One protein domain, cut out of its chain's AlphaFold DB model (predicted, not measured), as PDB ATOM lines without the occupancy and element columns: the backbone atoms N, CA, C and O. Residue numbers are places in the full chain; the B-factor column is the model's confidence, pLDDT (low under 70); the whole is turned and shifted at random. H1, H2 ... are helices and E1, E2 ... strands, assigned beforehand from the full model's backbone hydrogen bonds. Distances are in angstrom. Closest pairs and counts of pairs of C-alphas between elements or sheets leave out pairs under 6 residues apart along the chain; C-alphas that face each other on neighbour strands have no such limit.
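This is residues 7 to 122 of the 194 residues of an uncharacterized protein of Lachnospiraceae bacterium MD335 (UniProt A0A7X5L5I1). A strongly twisted and curled sheet of five strands has one long helix, H2, crossing over one face from E4 to E1. The shorter H3 follows at one end of the long axis, over edge strand E1, while the small H1 and the long loop of residues 43 to 55 lie towards the other end. The printed part has 116 residues, with five named strands and three named helices in the order E1, E2, H1, E3, E4, E5, H2, H3. The sheet runs E1, E2, E3, E4, E5, antiparallel throughout, and the class is mixed, helices and strands. The whole is compact, with a radius of gyration of the C-alphas of 14.8 A, yet elongated, spanning 46 by 29 by 26 A.

After residues 7 to 18, which have no named element, E1 is residues 19 to 22, beginning at C-alpha 19 at (41.748, -48.148, -6.416). E2 is residues 27 to 31 and H1 residues 38 to 42. E3, residues 56 to 62, measures 19.8 A, E4, residues 68 to 76, 24.4 A, and E5, residues 79 to 85, 18.6 A. H2, residues 89 to 107, measures 26.2 A and begins at C-alpha 89 at (62.086, -47.154, -0.051). H3, residues 111 to 120, measures 14.3 A and ends at C-alpha 120 at (42.276, -48.177, -24.063).

E1 and E2 form a hairpin, with N 20 and O 29 2.9 A apart. E2 and E3 are antiparallel, with N 61 and O 28 2.8 A apart. E3, E4 and E5 form a meander, each strand the antiparallel neighbour of the one before; N 58 and O 71 are 2.8 A apart, as are N 83 and O 72. Residues 11 to 12 pair with residues 33 to 34, antiparallel. H1 only grazes the sheet; its closest C-alphas to E5 are those of Phe 42 and Lys 85, 7.5 A apart. H2 and H3 on one face of the sheet make two layers. H2 has a height over the sheet of 9.3 A and runs across the strands, at 87 degrees to E2 on the local plane. It lies over E2 and E4, and only just over E1 and E3, with 3 C-alphas falling on each. H3 lies over E1, slantwise at 49 degrees on the local plane. With residues 99 to 107 alone H2 touches H3, at a steep tilt of 55 degrees; the closest C-alphas, of Glu 100 and Leu 111, are 6.1 A apart. In H1, H2 and H3 every O i to N i+4 pair is within hydrogen-bond range.

The two C-alphas farthest apart, of Asp 50 and Ser 122, are 47.3 A apart. The printed part has no cut, and the link from H1 to E3, 13 residues, is long. The mean pLDDT of the printed part is 81.5; it is under 70 at residue 16 and residues 46 to 54, 77 to 81 and 120 to 122.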
ATOM      1  N   THR A   7      54.904 -50.793   7.886       93.88
ATOM      2  CA  THR A   7      55.044 -51.988   7.041       93.88
ATOM      3  C   THR A   7      54.671 -53.284   7.755       93.88
ATOM      4  O   THR A   7      54.601 -54.336   7.120       93.88
ATOM      5  N   THR A   8      54.444 -53.217   9.068       91.44
ATOM      6  CA  THR A   8      53.948 -54.327   9.888       91.44
ATOM      7  C   THR A   8      52.465 -54.195  10.223       91.44
ATOM      8  O   THR A   8      51.943 -55.042  10.941       91.44
ATOM      9  N   GLN A   9      51.802 -53.132   9.761       87.31
ATOM     10  CA  GLN A   9      50.399 -52.864  10.072       87.31
ATOM     11  C   GLN A   9      49.465 -53.516   9.056       87.31
ATOM     12  O   GLN A   9      49.845 -53.780   7.911       87.31
ATOM     13  N   ASN A  10      48.223 -53.743   9.482       80.50
ATOM     14  CA  ASN A  10      47.153 -54.174   8.598       80.50
ATOM     15  C   ASN A  10      46.581 -52.958   7.856       80.50
ATOM     16  O   ASN A  10      45.991 -52.073   8.474       80.50
ATOM     17  N   ILE A  11      46.807 -52.906   6.542       82.75
ATOM     18  CA  ILE A  11      46.342 -51.840   5.647       82.75
ATOM     19  C   ILE A  11      45.802 -52.488   4.385       82.75
ATOM     20  O   ILE A  11      46.461 -53.353   3.796       82.75
ATOM     21  N   TYR A  12      44.621 -52.064   3.953       80.38
ATOM     22  CA  TYR A  12      43.972 -52.626   2.779       80.38
ATOM     23  C   TYR A  12      43.132 -51.587   2.043       80.38
ATOM     24  O   TYR A  12      42.717 -50.574   2.596       80.38
ATOM     25  N   VAL A  13      42.884 -51.858   0.764       74.94
ATOM     26  CA  VAL A  13      41.885 -51.142  -0.026       74.94
ATOM     27  C   VAL A  13      40.584 -51.936   0.095       74.94
ATOM     28  O   VAL A  13      40.531 -53.102  -0.314       74.94
ATOM     29  N   TYR A  14      39.568 -51.347   0.726       73.56
ATOM     30  CA  TYR A  14      38.323 -52.050   1.046       73.56
ATOM     31  C   TYR A  14      37.413 -52.212  -0.176       73.56
ATOM     32  O   TYR A  14      36.997 -53.333  -0.481       73.56
ATOM     33  N   GLU A  15      37.215 -51.128  -0.933       71.31
ATOM     34  CA  GLU A  15      36.345 -51.085  -2.117       71.31
ATOM     35  C   GLU A  15      37.130 -50.911  -3.417       71.31
ATOM     36  O   GLU A  15      38.252 -50.403  -3.440       71.31
ATOM     37  N   LYS A  16      36.531 -51.332  -4.532       69.88
ATOM     38  CA  LYS A  16      37.163 -51.273  -5.856       69.88
ATOM     39  C   LYS A  16      37.396 -49.831  -6.313       69.88
ATOM     40  O   LYS A  16      38.370 -49.557  -7.013       69.88
ATOM     41  N   GLU A  17      36.501 -48.941  -5.911       74.38
ATOM     42  CA  GLU A  17      36.463 -47.504  -6.160       74.38
ATOM     43  C   GLU A  17      37.662 -46.797  -5.520       74.38
ATOM     44  O   GLU A  17      38.210 -45.860  -6.098       74.38
ATOM     45  N   ASN A  18      38.146 -47.331  -4.395       76.19
ATOM     46  CA  ASN A  18      39.325 -46.832  -3.693       76.19
ATOM     47  C   ASN A  18      40.642 -47.202  -4.395       76.19
ATOM     48  O   ASN A  18      41.696 -46.800  -3.916       76.19
ATOM     49  N   LEU A  19      40.610 -47.943  -5.514       81.88
ATOM     50  CA  LEU A  19      41.748 -48.148  -6.416       81.88
ATOM     51  C   LEU A  19      41.412 -47.592  -7.807       81.88
ATOM     52  O   LEU A  19      40.811 -48.278  -8.645       81.88
ATOM     53  N   CYS A  20      41.826 -46.356  -8.067       83.25
ATOM     54  CA  CYS A  20      41.418 -45.603  -9.247       83.25
ATOM     55  C   CYS A  20      42.593 -45.263 -10.176       83.25
ATOM     56  O   CYS A  20      43.749 -45.174  -9.770       83.25
ATOM     57  N   VAL A  21      42.284 -45.095 -11.464       80.56
ATOM     58  CA  VAL A  21      43.244 -44.683 -12.497       80.56
ATOM     59  C   VAL A  21      42.981 -43.225 -12.845       80.56
ATOM     60  O   VAL A  21      41.915 -42.909 -13.373       80.56
ATOM     61  N   ILE A  22      43.964 -42.363 -12.604       81.62
ATOM     62  CA  ILE A  22      43.891 -40.922 -12.852       81.62
ATOM     63  C   ILE A  22      44.793 -40.624 -14.056       81.62
ATOM     64  O   ILE A  22      46.022 -40.532 -13.960       81.62
ATOM     65  N   LYS A  23      44.163 -40.588 -15.234       79.31
ATOM     66  CA  LYS A  23      44.846 -40.611 -16.536       79.31
ATOM     67  C   LYS A  23      45.677 -39.361 -16.799       79.31
ATOM     68  O   LYS A  23      46.807 -39.466 -17.257       79.31
ATOM     69  N   ASP A  24      45.116 -38.200 -16.490       78.31
ATOM     70  CA  ASP A  24      45.715 -36.873 -16.661       78.31
ATOM     71  C   ASP A  24      47.029 -36.711 -15.888       78.31
ATOM     72  O   ASP A  24      47.901 -35.951 -16.303       78.31
ATOM     73  N   ARG A  25      47.205 -37.473 -14.802       75.50
ATOM     74  CA  ARG A  25      48.406 -37.428 -13.956       75.50
ATOM     75  C   ARG A  25      49.334 -38.623 -14.137       75.50
ATOM     76  O   ARG A  25      50.392 -38.668 -13.519       75.50
ATOM     77  N   ASN A  26      48.976 -39.580 -14.990       83.06
ATOM     78  CA  ASN A  26      49.684 -40.852 -15.131       83.06
ATOM     79  C   ASN A  26      49.815 -41.647 -13.824       83.06
ATOM     80  O   ASN A  26      50.857 -42.262 -13.589       83.06
ATOM     81  N   ILE A  27      48.785 -41.639 -12.973       85.38
ATOM     82  CA  ILE A  27      48.837 -42.312 -11.670       85.38
ATOM     83  C   ILE A  27      47.735 -43.357 -11.491       85.38
ATOM     84  O   ILE A  27      46.638 -43.253 -12.045       85.38
ATOM     85  N   ILE A  28      48.034 -44.354 -10.665       84.69
ATOM     86  CA  ILE A  28      47.033 -45.187 -10.000       84.69
ATOM     87  C   ILE A  28      47.023 -44.772  -8.533       84.69
ATOM     88  O   ILE A  28      48.073 -44.819  -7.898       84.69
ATOM     89  N   SER A  29      45.867 -44.381  -8.006       86.94
ATOM     90  CA  SER A  29      45.709 -43.998  -6.602       86.94
ATOM     91  C   SER A  29      45.029 -45.109  -5.817       86.94
ATOM     92  O   SER A  29      44.137 -45.782  -6.338       86.94
ATOM     93  N   ALA A  30      45.466 -45.312  -4.578       82.81
ATOM     94  CA  ALA A  30      44.862 -46.243  -3.639       82.81
ATOM     95  C   ALA A  30      44.564 -45.544  -2.312       82.81
ATOM     96  O   ALA A  30      45.503 -45.139  -1.630       82.81
ATOM     97  N   VAL A  31      43.284 -45.439  -1.951       84.50
ATOM     98  CA  VAL A  31      42.816 -44.954  -0.643       84.50
ATOM     99  C   VAL A  31      42.713 -46.138   0.314       84.50
ATOM    100  O   VAL A  31      42.209 -47.204  -0.054       84.50
ATOM    101  N   TYR A  32      43.212 -45.963   1.534       81.88
ATOM    102  CA  TYR A  32      43.382 -47.062   2.476       81.88
ATOM    103  C   TYR A  32      42.426 -47.005   3.659       81.88
ATOM    104  O   TYR A  32      42.184 -45.945   4.230       81.88
ATOM    105  N   GLU A  33      41.987 -48.187   4.078       76.25
ATOM    106  CA  GLU A  33      41.461 -48.428   5.415       76.25
ATOM    107  C   GLU A  33      42.552 -49.032   6.302       76.25
ATOM    108  O   GLU A  33      43.481 -49.705   5.828       76.25
ATOM    109  N   TYR A  34      42.461 -48.746   7.599       77.12
ATOM    110  CA  TYR A  34      43.505 -49.057   8.561       77.12
ATOM    111  C   TYR A  34      42.952 -49.326   9.966       77.12
ATOM    112  O   TYR A  34      41.972 -48.729  10.398       77.12
ATOM    113  N   GLU A  35      43.641 -50.202  10.699       74.19
ATOM    114  CA  GLU A  35      43.309 -50.609  12.074       74.19
ATOM    115  C   GLU A  35      44.431 -50.212  13.053       74.19
ATOM    116  O   GLU A  35      44.881 -50.998  13.885       74.19
ATOM    117  N   PHE A  36      44.958 -48.995  12.913       76.00
ATOM    118  CA  PHE A  36      45.996 -48.440  13.787       76.00
ATOM    119  C   PHE A  36      45.758 -46.947  14.021       76.00
ATOM    120  O   PHE A  36      44.975 -46.332  13.304       76.00
ATOM    121  N   ASN A  37      46.447 -46.351  14.999       80.50
ATOM    122  CA  ASN A  37      46.394 -44.906  15.212       80.50
ATOM    123  C   ASN A  37      47.222 -44.167  14.136       80.50
ATOM    124  O   ASN A  37      48.459 -44.211  14.193       80.50
ATOM    125  N   PRO A  38      46.595 -43.474  13.168       78.25
ATOM    126  CA  PRO A  38      47.318 -42.825  12.079       78.25
ATOM    127  C   PRO A  38      48.151 -41.632  12.561       78.25
ATOM    128  O   PRO A  38      49.191 -41.345  11.965       78.25
ATOM    129  N   ASP A  39      47.790 -41.001  13.681       81.38
ATOM    130  CA  ASP A  39      48.554 -39.889  14.246       81.38
ATOM    131  C   ASP A  39      49.986 -40.288  14.616       81.38
ATOM    132  O   ASP A  39      50.913 -39.500  14.431       81.38
ATOM    133  N   GLU A  40      50.218 -41.530  15.052       83.75
ATOM    134  CA  GLU A  40      51.572 -42.021  15.343       83.75
ATOM    135  C   GLU A  40      52.443 -42.091  14.083       83.75
ATOM    136  O   GLU A  40      53.655 -41.844  14.123       83.75
ATOM    137  N   TYR A  41      51.827 -42.418  12.947       87.38
ATOM    138  CA  TYR A  41      52.521 -42.545  11.675       87.38
ATOM    139  C   TYR A  41      52.772 -41.189  11.012       87.38
ATOM    140  O   TYR A  41      53.880 -40.921  10.515       87.38
ATOM    141  N   PHE A  42      51.762 -40.320  11.006       86.12
ATOM    142  CA  PHE A  42      51.829 -38.991  10.397       86.12
ATOM    143  C   PHE A  42      52.444 -37.937  11.326       86.12
ATOM    144  O   PHE A  42      52.921 -36.919  10.831       86.12
ATOM    145  N   LYS A  43      52.579 -38.242  12.626       87.44
ATOM    146  CA  LYS A  43      53.019 -37.326  13.692       87.44
ATOM    147  C   LYS A  43      52.073 -36.131  13.823       87.44
ATOM    148  O   LYS A  43      52.511 -34.983  13.812       87.44
ATOM    149  N   THR A  44      50.785 -36.440  13.911       80.75
ATOM    150  CA  THR A  44      49.673 -35.483  14.006       80.75
ATOM    151  C   THR A  44      48.923 -35.653  15.330       80.75
ATOM    152  O   THR A  44      49.287 -36.500  16.138       80.75
ATOM    153  N   GLU A  45      47.915 -34.815  15.581       75.62
ATOM    154  CA  GLU A  45      47.047 -34.875  16.774       75.62
ATOM    155  C   GLU A  45      45.557 -34.833  16.369       75.62
ATOM    156  O   GLU A  45      44.751 -34.196  17.048       75.62
ATOM    157  N   ILE A  46      45.209 -35.411  15.210       67.19
ATOM    158  CA  ILE A  46      43.865 -35.328  14.608       67.19
ATOM    159  C   ILE A  46      42.918 -36.359  15.222       67.19
ATOM    160  O   ILE A  46      41.782 -36.043  15.561       67.19
ATOM    161  N   ASN A  47      43.381 -37.596  15.364       64.06
ATOM    162  CA  ASN A  47      42.583 -38.752  15.758       64.06
ATOM    163  C   ASN A  47      42.645 -38.921  17.281       64.06
ATOM    164  O   ASN A  47      43.031 -39.974  17.798       64.06
ATOM    165  N   GLN A  48      42.300 -37.854  18.009       57.47
ATOM    166  CA  GLN A  48      42.190 -37.903  19.466       57.47
ATOM    167  C   GLN A  48      41.007 -38.795  19.886       57.47
ATOM    168  O   GLN A  48      40.033 -38.903  19.140       57.47
ATOM    169  N   PRO A  49      41.050 -39.424  21.076       50.62
ATOM    170  CA  PRO A  49      40.009 -40.352  21.547       50.62
ATOM    171  C   PRO A  49      38.581 -39.771  21.626       50.62
ATOM    172  O   PRO A  49      37.615 -40.515  21.793       50.62
ATOM    173  N   ASP A  50      38.449 -38.451  21.562       49.84
ATOM    174  CA  ASP A  50      37.228 -37.655  21.666       49.84
ATOM    175  C   ASP A  50      36.910 -36.835  20.397       49.84
ATOM    176  O   ASP A  50      35.929 -36.089  20.390       49.84
ATOM    177  N   GLY A  51      37.698 -36.984  19.326       48.22
ATOM    178  CA  GLY A  51      37.525 -36.268  18.060       48.22
ATOM    179  C   GLY A  51      36.710 -37.043  17.019       48.22
ATOM    180  O   GLY A  51      36.833 -38.257  16.888       48.22
ATOM    181  N   ASN A  52      35.909 -36.323  16.227       49.09
ATOM    182  CA  ASN A  52      35.130 -36.875  15.105       49.09
ATOM    183  C   ASN A  52      35.940 -37.016  13.798       49.09
ATOM    184  O   ASN A  52      35.391 -37.442  12.784       49.09
ATOM    185  N   ALA A  53      37.212 -36.609  13.783       57.03
ATOM    186  CA  ALA A  53      38.000 -36.500  12.562       57.03
ATOM    187  C   ALA A  53      38.805 -37.779  12.294       57.03
ATOM    188  O   ALA A  53      39.611 -38.198  13.125       57.03
ATOM    189  N   CYS A  54      38.626 -38.361  11.106       65.69
ATOM    190  CA  CYS A  54      39.457 -39.454  10.604       65.69
ATOM    191  C   CYS A  54      40.498 -38.914   9.616       65.69
ATOM    192  O   CYS A  54      40.161 -38.184   8.686       65.69
ATOM    193  N   LEU A  55      41.766 -39.284   9.805       71.75
ATOM    194  CA  LEU A  55      42.838 -38.947   8.865       71.75
ATOM    195  C   LEU A  55      42.823 -39.925   7.685       71.75
ATOM    196  O   LEU A  55      43.276 -41.062   7.790       71.75
ATOM    197  N   CYS A  56      42.343 -39.477   6.533       80.12
ATOM    198  CA  CYS A  56      42.389 -40.262   5.308       80.12
ATOM    199  C   CYS A  56      43.780 -40.181   4.674       80.12
ATOM    200  O   CYS A  56      44.433 -39.138   4.704       80.12
ATOM    201  N   PHE A  57      44.240 -41.270   4.059       80.88
ATOM    202  CA  PHE A  57      45.464 -41.242   3.267       80.88
ATOM    203  C   PHE A  57      45.390 -42.157   2.051       80.88
ATOM    204  O   PHE A  57      44.721 -43.193   2.051       80.88
ATOM    205  N   ALA A  58      46.117 -41.761   1.011       85.44
ATOM    206  CA  ALA A  58      46.216 -42.477  -0.244       85.44
ATOM    207  C   ALA A  58      47.651 -42.507  -0.750       85.44
ATOM    208  O   ALA A  58      48.421 -41.570  -0.527       85.44
ATOM    209  N   SER A  59      48.005 -43.577  -1.457       90.31
ATOM    210  CA  SER A  59      49.261 -43.632  -2.199       90.31
ATOM    211  C   SER A  59      49.015 -43.559  -3.692       90.31
ATOM    212  O   SER A  59      48.175 -44.302  -4.205       90.31
ATOM    213  N   ASP A  60      49.839 -42.782  -4.381       90.38
ATOM    214  CA  ASP A  60      49.785 -42.656  -5.830       90.38
ATOM    215  C   ASP A  60      51.010 -43.327  -6.442       90.38
ATOM    216  O   ASP A  60      52.145 -42.944  -6.165       90.38
ATOM    217  N   LEU A  61      50.786 -44.339  -7.279       92.88
ATOM    218  CA  LEU A  61      51.820 -44.925  -8.123       92.88
ATOM    219  C   LEU A  61      51.867 -44.167  -9.443       92.88
ATOM    220  O   LEU A  61      50.940 -44.270 -10.247       92.88
ATOM    221  N   ASN A  62      52.975 -43.483  -9.704       91.31
ATOM    222  CA  ASN A  62      53.251 -42.904 -11.007       91.31
ATOM    223  C   ASN A  62      53.633 -44.010 -11.999       91.31
ATOM    224  O   ASN A  62      54.631 -44.707 -11.830       91.31
ATOM    225  N   MET A  63      52.841 -44.166 -13.056       89.06
ATOM    226  CA  MET A  63      53.008 -45.223 -14.053       89.06
ATOM    227  C   MET A  63      54.144 -44.954 -15.047       89.06
ATOM    228  O   MET A  63      54.557 -45.869 -15.754       89.06
ATOM    229  N   VAL A  64      54.668 -43.725 -15.098       87.94
ATOM    230  CA  VAL A  64      55.822 -43.353 -15.931       87.94
ATOM    231  C   VAL A  64      57.125 -43.561 -15.166       87.94
ATOM    232  O   VAL A  64      58.056 -44.168 -15.689       87.94
ATOM    233  N   THR A  65      57.203 -43.066 -13.929       89.38
ATOM    234  CA  THR A  65      58.437 -43.109 -13.124       89.38
ATOM    235  C   THR A  65      58.533 -44.349 -12.239       89.38
ATOM    236  O   THR A  65      59.623 -44.731 -11.820       89.38
ATOM    237  N   GLY A  66      57.404 -45.000 -11.945       89.00
ATOM    238  CA  GLY A  66      57.313 -46.103 -10.990       89.00
ATOM    239  C   GLY A  66      57.416 -45.669  -9.525       89.00
ATOM    240  O   GLY A  66      57.480 -46.534  -8.647       89.00
ATOM    241  N   GLU A  67      57.459 -44.363  -9.254       90.25
ATOM    242  CA  GLU A  67      57.546 -43.808  -7.905       90.25
ATOM    243  C   GLU A  67      56.194 -43.844  -7.196       90.25
ATOM    244  O   GLU A  67      55.142 -43.732  -7.825       90.25
ATOM    245  N   ILE A  68      56.245 -43.989  -5.870       95.00
ATOM    246  CA  ILE A  68      55.069 -43.923  -5.006       95.00
ATOM    247  C   ILE A  68      55.204 -42.737  -4.065       95.00
ATOM    248  O   ILE A  68      56.190 -42.645  -3.320       95.00
ATOM    249  N   SER A  69      54.191 -41.876  -4.087       88.81
ATOM    250  CA  SER A  69      53.958 -40.814  -3.110       88.81
ATOM    251  C   SER A  69      52.840 -41.213  -2.148       88.81
ATOM    252  O   SER A  69      52.076 -42.146  -2.412       88.81
ATOM    253  N   LEU A  70      52.768 -40.531  -1.005       89.56
ATOM    254  CA  LEU A  70      51.689 -40.699  -0.040       89.56
ATOM    255  C   LEU A  70      51.135 -39.334   0.345       89.56
ATOM    256  O   LEU A  70      51.866 -38.503   0.883       89.56
ATOM    257  N   ASN A  71      49.842 -39.153   0.119       83.19
ATOM    258  CA  ASN A  71      49.096 -37.965   0.502       83.19
ATOM    259  C   ASN A  71      48.128 -38.319   1.627       83.19
ATOM    260  O   ASN A  71      47.583 -39.421   1.663       83.19
ATOM    261  N   TYR A  72      47.921 -37.389   2.549       81.38
ATOM    262  CA  TYR A  72      46.973 -37.535   3.641       81.38
ATOM    263  C   TYR A  72      46.214 -36.238   3.875       81.38
ATOM    264  O   TYR A  72      46.746 -35.147   3.670       81.38
ATOM    265  N   TRP A  73      44.959 -36.361   4.279       76.81
ATOM    266  CA  TRP A  73      44.057 -35.238   4.481       76.81
ATOM    267  C   TRP A  73      43.093 -35.520   5.631       76.81
ATOM    268  O   TRP A  73      42.904 -36.659   6.060       76.81
ATOM    269  N   GLY A  74      42.520 -34.448   6.158       72.62
ATOM    270  CA  GLY A  74      41.591 -34.464   7.277       72.62
ATOM    271  C   GLY A  74      41.308 -33.044   7.755       72.62
ATOM    272  O   GLY A  74      41.827 -32.071   7.201       72.62
ATOM    273  N   GLU A  75      40.499 -32.926   8.802       70.25
ATOM    274  CA  GLU A  75      40.219 -31.646   9.451       70.25
ATOM    275  C   GLU A  75      41.341 -31.294  10.435       70.25
ATOM    276  O   GLU A  75      41.456 -31.870  11.519       70.25
ATOM    277  N   PHE A  76      42.190 -30.336  10.062       70.06
ATOM    278  CA  PHE A  76      43.240 -29.808  10.930       70.06
ATOM    279  C   PHE A  76      42.778 -28.511  11.608       70.06
ATOM    280  O   PHE A  76      41.847 -27.835  11.161       70.06
ATOM    281  N   LYS A  77      43.477 -28.095  12.675       65.00
ATOM    282  CA  LYS A  77      43.305 -26.754  13.261       65.00
ATOM    283  C   LYS A  77      43.656 -25.698  12.203       65.00
ATOM    284  O   LYS A  77      44.831 -25.428  11.973       65.00
ATOM    285  N   GLY A  78      42.639 -25.123  11.562       64.62
ATOM    286  CA  GLY A  78      42.787 -24.172  10.452       64.62
ATOM    287  C   GLY A  78      42.019 -24.536   9.177       64.62
ATOM    288  O   GLY A  78      41.991 -23.719   8.262       64.62
ATOM    289  N   GLY A  79      41.374 -25.706   9.126       65.50
ATOM    290  CA  GLY A  79      40.555 -26.161   7.999       65.50
ATOM    291  C   GLY A  79      41.033 -27.487   7.408       65.50
ATOM    292  O   GLY A  79      41.920 -28.150   7.951       65.50
ATOM    293  N   GLU A  80      40.428 -27.877   6.287       63.41
ATOM    294  CA  GLU A  80      40.816 -29.072   5.538       63.41
ATOM    295  C   GLU A  80      42.113 -28.809   4.758       63.41
ATOM    296  O   GLU A  80      42.209 -27.848   3.991       63.41
ATOM    297  N   VAL A  81      43.131 -29.648   4.979       67.50
ATOM    298  CA  VAL A  81      44.446 -29.515   4.335       67.50
ATOM    299  C   VAL A  81      44.914 -30.873   3.827       67.50
ATOM    300  O   VAL A  81      44.937 -31.854   4.569       67.50
ATOM    301  N   GLU A  82      45.343 -30.915   2.567       71.44
ATOM    302  CA  GLU A  82      46.066 -32.048   1.996       71.44
ATOM    303  C   GLU A  82      47.572 -31.877   2.215       71.44
ATOM    304  O   GLU A  82      48.145 -30.823   1.934       71.44
ATOM    305  N   ASN A  83      48.219 -32.926   2.713       79.62
ATOM    306  CA  ASN A  83      49.637 -32.943   3.032       79.62
ATOM    307  C   ASN A  83      50.327 -34.144   2.376       79.62
ATOM    308  O   ASN A  83      49.764 -35.235   2.293       79.62
ATOM    309  N   GLU A  84      51.590 -33.971   1.994       85.81
ATOM    310  CA  GLU A  84      52.426 -35.056   1.478       85.81
ATOM    311  C   GLU A  84      53.319 -35.629   2.588       85.81
ATOM    312  O   GLU A  84      53.956 -34.901   3.359       85.81
ATOM    313  N   LYS A  85      53.423 -36.960   2.653       89.94
ATOM    314  CA  LYS A  85      54.397 -37.664   3.487       89.94
ATOM    315  C   LYS A  85      55.488 -38.280   2.618       89.94
ATOM    316  O   LYS A  85      55.255 -39.210   1.850       89.94
ATOM    317  N   LYS A  86      56.732 -37.855   2.853       93.12
ATOM    318  CA  LYS A  86      57.904 -38.479   2.231       93.12
ATOM    319  C   LYS A  86      58.074 -39.922   2.710       93.12
ATOM    320  O   LYS A  86      58.332 -40.165   3.891       93.12
ATOM    321  N   LEU A  87      57.993 -40.859   1.771       93.25
ATOM    322  CA  LEU A  87      58.176 -42.284   2.024       93.25
ATOM    323  C   LEU A  87      59.648 -42.704   1.965       93.25
ATOM    324  O   LEU A  87      60.446 -42.209   1.168       93.25
ATOM    325  N   THR A  88      60.005 -43.690   2.780       95.12
ATOM    326  CA  THR A  88      61.230 -44.477   2.605       95.12
ATOM    327  C   THR A  88      61.046 -45.533   1.507       95.12
ATOM    328  O   THR A  88      59.929 -45.950   1.210       95.12
ATOM    329  N   LYS A  89      62.146 -46.064   0.950       94.56
ATOM    330  CA  LYS A  89      62.086 -47.154  -0.051       94.56
ATOM    331  C   LYS A  89      61.329 -48.394   0.451       94.56
ATOM    332  O   LYS A  89      60.653 -49.061  -0.327       94.56
ATOM    333  N   LYS A  90      61.443 -48.702   1.751       95.56
ATOM    334  CA  LYS A  90      60.734 -49.825   2.387       95.56
ATOM    335  C   LYS A  90      59.219 -49.592   2.362       95.56
ATOM    336  O   LYS A  90      58.474 -50.508   2.030       95.56
ATOM    337  N   GLU A  91      58.781 -48.374   2.668       95.94
ATOM    338  CA  GLU A  91      57.364 -47.992   2.662       95.94
ATOM    339  C   GLU A  91      56.800 -47.927   1.243       95.94
ATOM    340  O   GLU A  91      55.724 -48.462   1.003       95.94
ATOM    341  N   GLN A  92      57.548 -47.376   0.281       96.25
ATOM    342  CA  GLN A  92      57.153 -47.399  -1.133       96.25
ATOM    343  C   GLN A  92      56.910 -48.834  -1.616       96.25
ATOM    344  O   GLN A  92      55.858 -49.140  -2.170       96.25
ATOM    345  N   ALA A  93      57.848 -49.749  -1.351       96.00
ATOM    346  CA  ALA A  93      57.689 -51.154  -1.719       96.00
ATOM    347  C   ALA A  93      56.505 -51.827  -1.000       96.00
ATOM    348  O   ALA A  93      55.855 -52.702  -1.572       96.00
ATOM    349  N   PHE A  94      56.228 -51.437   0.244       96.69
ATOM    350  CA  PHE A  94      55.083 -51.927   1.002       96.69
ATOM    351  C   PHE A  94      53.757 -51.465   0.381       96.69
ATOM    352  O   PHE A  94      52.951 -52.319   0.017       96.69
ATOM    353  N   PHE A  95      53.562 -50.160   0.166       96.38
ATOM    354  CA  PHE A  95      52.335 -49.635  -0.441       96.38
ATOM    355  C   PHE A  95      52.122 -50.176  -1.855       96.38
ATOM    356  O   PHE A  95      51.021 -50.621  -2.170       96.38
ATOM    357  N   LYS A  96      53.186 -50.301  -2.664       96.25
ATOM    358  CA  LYS A  96      53.097 -50.954  -3.981       96.25
ATOM    359  C   LYS A  96      52.484 -52.347  -3.891       96.25
ATOM    360  O   LYS A  96      51.585 -52.676  -4.658       96.25
ATOM    361  N   LYS A  97      52.939 -53.161  -2.934       96.31
ATOM    362  CA  LYS A  97      52.417 -54.518  -2.727       96.31
ATOM    363  C   LYS A  97      50.956 -54.513  -2.289       96.31
ATOM    364  O   LYS A  97      50.211 -55.403  -2.696       96.31
ATOM    365  N   VAL A  98      50.535 -53.551  -1.464       94.69
ATOM    366  CA  VAL A  98      49.120 -53.408  -1.078       94.69
ATOM    367  C   VAL A  98      48.270 -53.070  -2.307       94.69
ATOM    368  O   VAL A  98      47.248 -53.720  -2.539       94.69
ATOM    369  N   MET A  99      48.727 -52.139  -3.149       94.44
ATOM    370  CA  MET A  99      48.061 -51.795  -4.409       94.44
ATOM    371  C   MET A  99      47.993 -52.982  -5.374       94.44
ATOM    372  O   MET A  99      46.936 -53.259  -5.930       94.44
ATOM    373  N   GLU A 100      49.087 -53.726  -5.555       95.38
ATOM    374  CA  GLU A 100      49.142 -54.911  -6.423       95.38
ATOM    375  C   GLU A 100      48.173 -56.004  -5.959       95.38
ATOM    376  O   GLU A 100      47.424 -56.549  -6.772       95.38
ATOM    377  N   LYS A 101      48.135 -56.290  -4.651       94.50
ATOM    378  CA  LYS A 101      47.172 -57.234  -4.063       94.50
ATOM    379  C   LYS A 101      45.731 -56.789  -4.302       94.50
ATOM    380  O   LYS A 101      44.892 -57.606  -4.673       94.50
ATOM    381  N   SER A 102      45.458 -55.501  -4.117       89.75
ATOM    382  CA  SER A 102      44.127 -54.921  -4.318       89.75
ATOM    383  C   SER A 102      43.716 -54.963  -5.792       89.75
ATOM    384  O   SER A 102      42.602 -55.359  -6.119       89.75
ATOM    385  N   CYS A 103      44.643 -54.663  -6.704       91.19
ATOM    386  CA  CYS A 103      44.434 -54.764  -8.145       91.19
ATOM    387  C   CYS A 103      44.089 -56.197  -8.564       91.19
ATOM    388  O   CYS A 103      43.127 -56.417  -9.304       91.19
ATOM    389  N   LEU A 104      44.820 -57.183  -8.038       92.50
ATOM    390  CA  LEU A 104      44.534 -58.587  -8.300       92.50
ATOM    391  C   LEU A 104      43.159 -58.992  -7.751       92.50
ATOM    392  O   LEU A 104      42.396 -59.637  -8.462       92.50
ATOM    393  N   LYS A 105      42.823 -58.569  -6.526       89.44
ATOM    394  CA  LYS A 105      41.527 -58.838  -5.883       89.44
ATOM    395  C   LYS A 105      40.352 -58.276  -6.691       89.44
ATOM    396  O   LYS A 105      39.382 -58.988  -6.918       89.44
ATOM    397  N   PHE A 106      40.423 -57.013  -7.111       85.12
ATOM    398  CA  PHE A 106      39.276 -56.311  -7.703       85.12
ATOM    399  C   PHE A 106      39.177 -56.413  -9.226       85.12
ATOM    400  O   PHE A 106      38.086 -56.281  -9.783       85.12
ATOM    401  N   TYR A 107      40.307 -56.603  -9.906       85.19
ATOM    402  CA  TYR A 107      40.385 -56.572 -11.369       85.19
ATOM    403  C   TYR A 107      40.982 -57.850 -11.971       85.19
ATOM    404  O   TYR A 107      41.010 -57.984 -13.194       85.19
ATOM    405  N   GLY A 108      41.467 -58.790 -11.151       91.19
ATOM    406  CA  GLY A 108      42.069 -60.035 -11.633       91.19
ATOM    407  C   GLY A 108      43.355 -59.820 -12.437       91.19
ATOM    408  O   GLY A 108      43.718 -60.653 -13.267       91.19
ATOM    409  N   CYS A 109      44.030 -58.681 -12.257       92.31
ATOM    410  CA  CYS A 109      45.194 -58.303 -13.049       92.31
ATOM    411  C   CYS A 109      46.234 -57.518 -12.238       92.31
ATOM    412  O   CYS A 109      46.011 -57.174 -11.080       92.31
ATOM    413  N   ASN A 110      47.391 -57.256 -12.849       95.56
ATOM    414  CA  ASN A 110      48.419 -56.385 -12.279       95.56
ATOM    415  C   ASN A 110      48.161 -54.903 -12.624       95.56
ATOM    416  O   ASN A 110      47.380 -54.587 -13.524       95.56
ATOM    417  N   LEU A 111      48.867 -54.003 -11.934       93.44
ATOM    418  CA  LEU A 111      48.699 -52.550 -12.069       93.44
ATOM    419  C   LEU A 111      48.949 -52.040 -13.501       93.44
ATOM    420  O   LEU A 111      48.215 -51.183 -13.984       93.44
ATOM    421  N   GLN A 112      49.924 -52.613 -14.216       93.62
ATOM    422  CA  GLN A 112      50.207 -52.259 -15.612       93.62
ATOM    423  C   GLN A 112      49.030 -52.596 -16.537       93.62
ATOM    424  O   GLN A 112      48.611 -51.782 -17.358       93.62
ATOM    425  N   LYS A 113      48.447 -53.787 -16.384       93.25
ATOM    426  CA  LYS A 113      47.295 -54.212 -17.179       93.25
ATOM    427  C   LYS A 113      46.051 -53.391 -16.837       93.25
ATOM    428  O   LYS A 113      45.306 -53.037 -17.748       93.25
ATOM    429  N   LEU A 114      45.847 -53.038 -15.565       90.00
ATOM    430  CA  LEU A 114      44.785 -52.113 -15.152       90.00
ATOM    431  C   LEU A 114      44.932 -50.747 -15.842       90.00
ATOM    432  O   LEU A 114      43.961 -50.240 -16.411       90.00
ATOM    433  N   TRP A 115      46.147 -50.189 -15.847       91.06
ATOM    434  CA  TRP A 115      46.475 -48.938 -16.534       91.06
ATOM    435  C   TRP A 115      46.138 -49.000 -18.029       91.06
ATOM    436  O   TRP A 115      45.445 -48.129 -18.556       91.06
ATOM    437  N   GLU A 116      46.556 -50.060 -18.720       90.19
ATOM    438  CA  GLU A 116      46.263 -50.254 -20.143       90.19
ATOM    439  C   GLU A 116      44.769 -50.424 -20.427       90.19
ATOM    440  O   GLU A 116      44.258 -49.828 -21.374       90.19
ATOM    441  N   MET A 117      44.059 -51.217 -19.617       84.56
ATOM    442  CA  MET A 117      42.616 -51.433 -19.762       84.56
ATOM    443  C   MET A 117      41.860 -50.111 -19.668       84.56
ATOM    444  O   MET A 117      41.032 -49.818 -20.526       84.56
ATOM    445  N   LYS A 118      42.176 -49.287 -18.663       80.06
ATOM    446  CA  LYS A 118      41.504 -48.002 -18.456       80.06
ATOM    447  C   LYS A 118      41.893 -46.967 -19.512       80.06
ATOM    448  O   LYS A 118      41.035 -46.177 -19.897       80.06
ATOM    449  N   ASN A 119      43.125 -46.980 -20.027       72.56
ATOM    450  CA  ASN A 119      43.559 -46.061 -21.088       72.56
ATOM    451  C   ASN A 119      43.092 -46.441 -22.498       72.56
ATOM    452  O   ASN A 119      42.921 -45.554 -23.328       72.56
ATOM    453  N   LYS A 120      42.824 -47.724 -22.772       66.00
ATOM    454  CA  LYS A 120      42.276 -48.177 -24.063       66.00
ATOM    455  C   LYS A 120      40.784 -47.868 -24.236       66.00
ATOM    456  O   LYS A 120      40.318 -47.807 -25.367       66.00
ATOM    457  N   SER A 121      40.039 -47.620 -23.157       53.53
ATOM    458  CA  SER A 121      38.588 -47.353 -23.201       53.53
ATOM    459  C   SER A 121      38.172 -45.995 -23.802       53.53
ATOM    460  O   SER A 121      37.021 -45.604 -23.653       53.53
ATOM    461  N   SER A 122      39.052 -45.277 -24.508       43.91
ATOM    462  CA  SER A 122      38.731 -44.015 -25.207       43.91
ATOM    463  C   SER A 122      38.039 -44.216 -26.570       43.91
ATOM    464  O   SER A 122      38.038 -43.315 -27.402       43.91
TER     465      SER A 122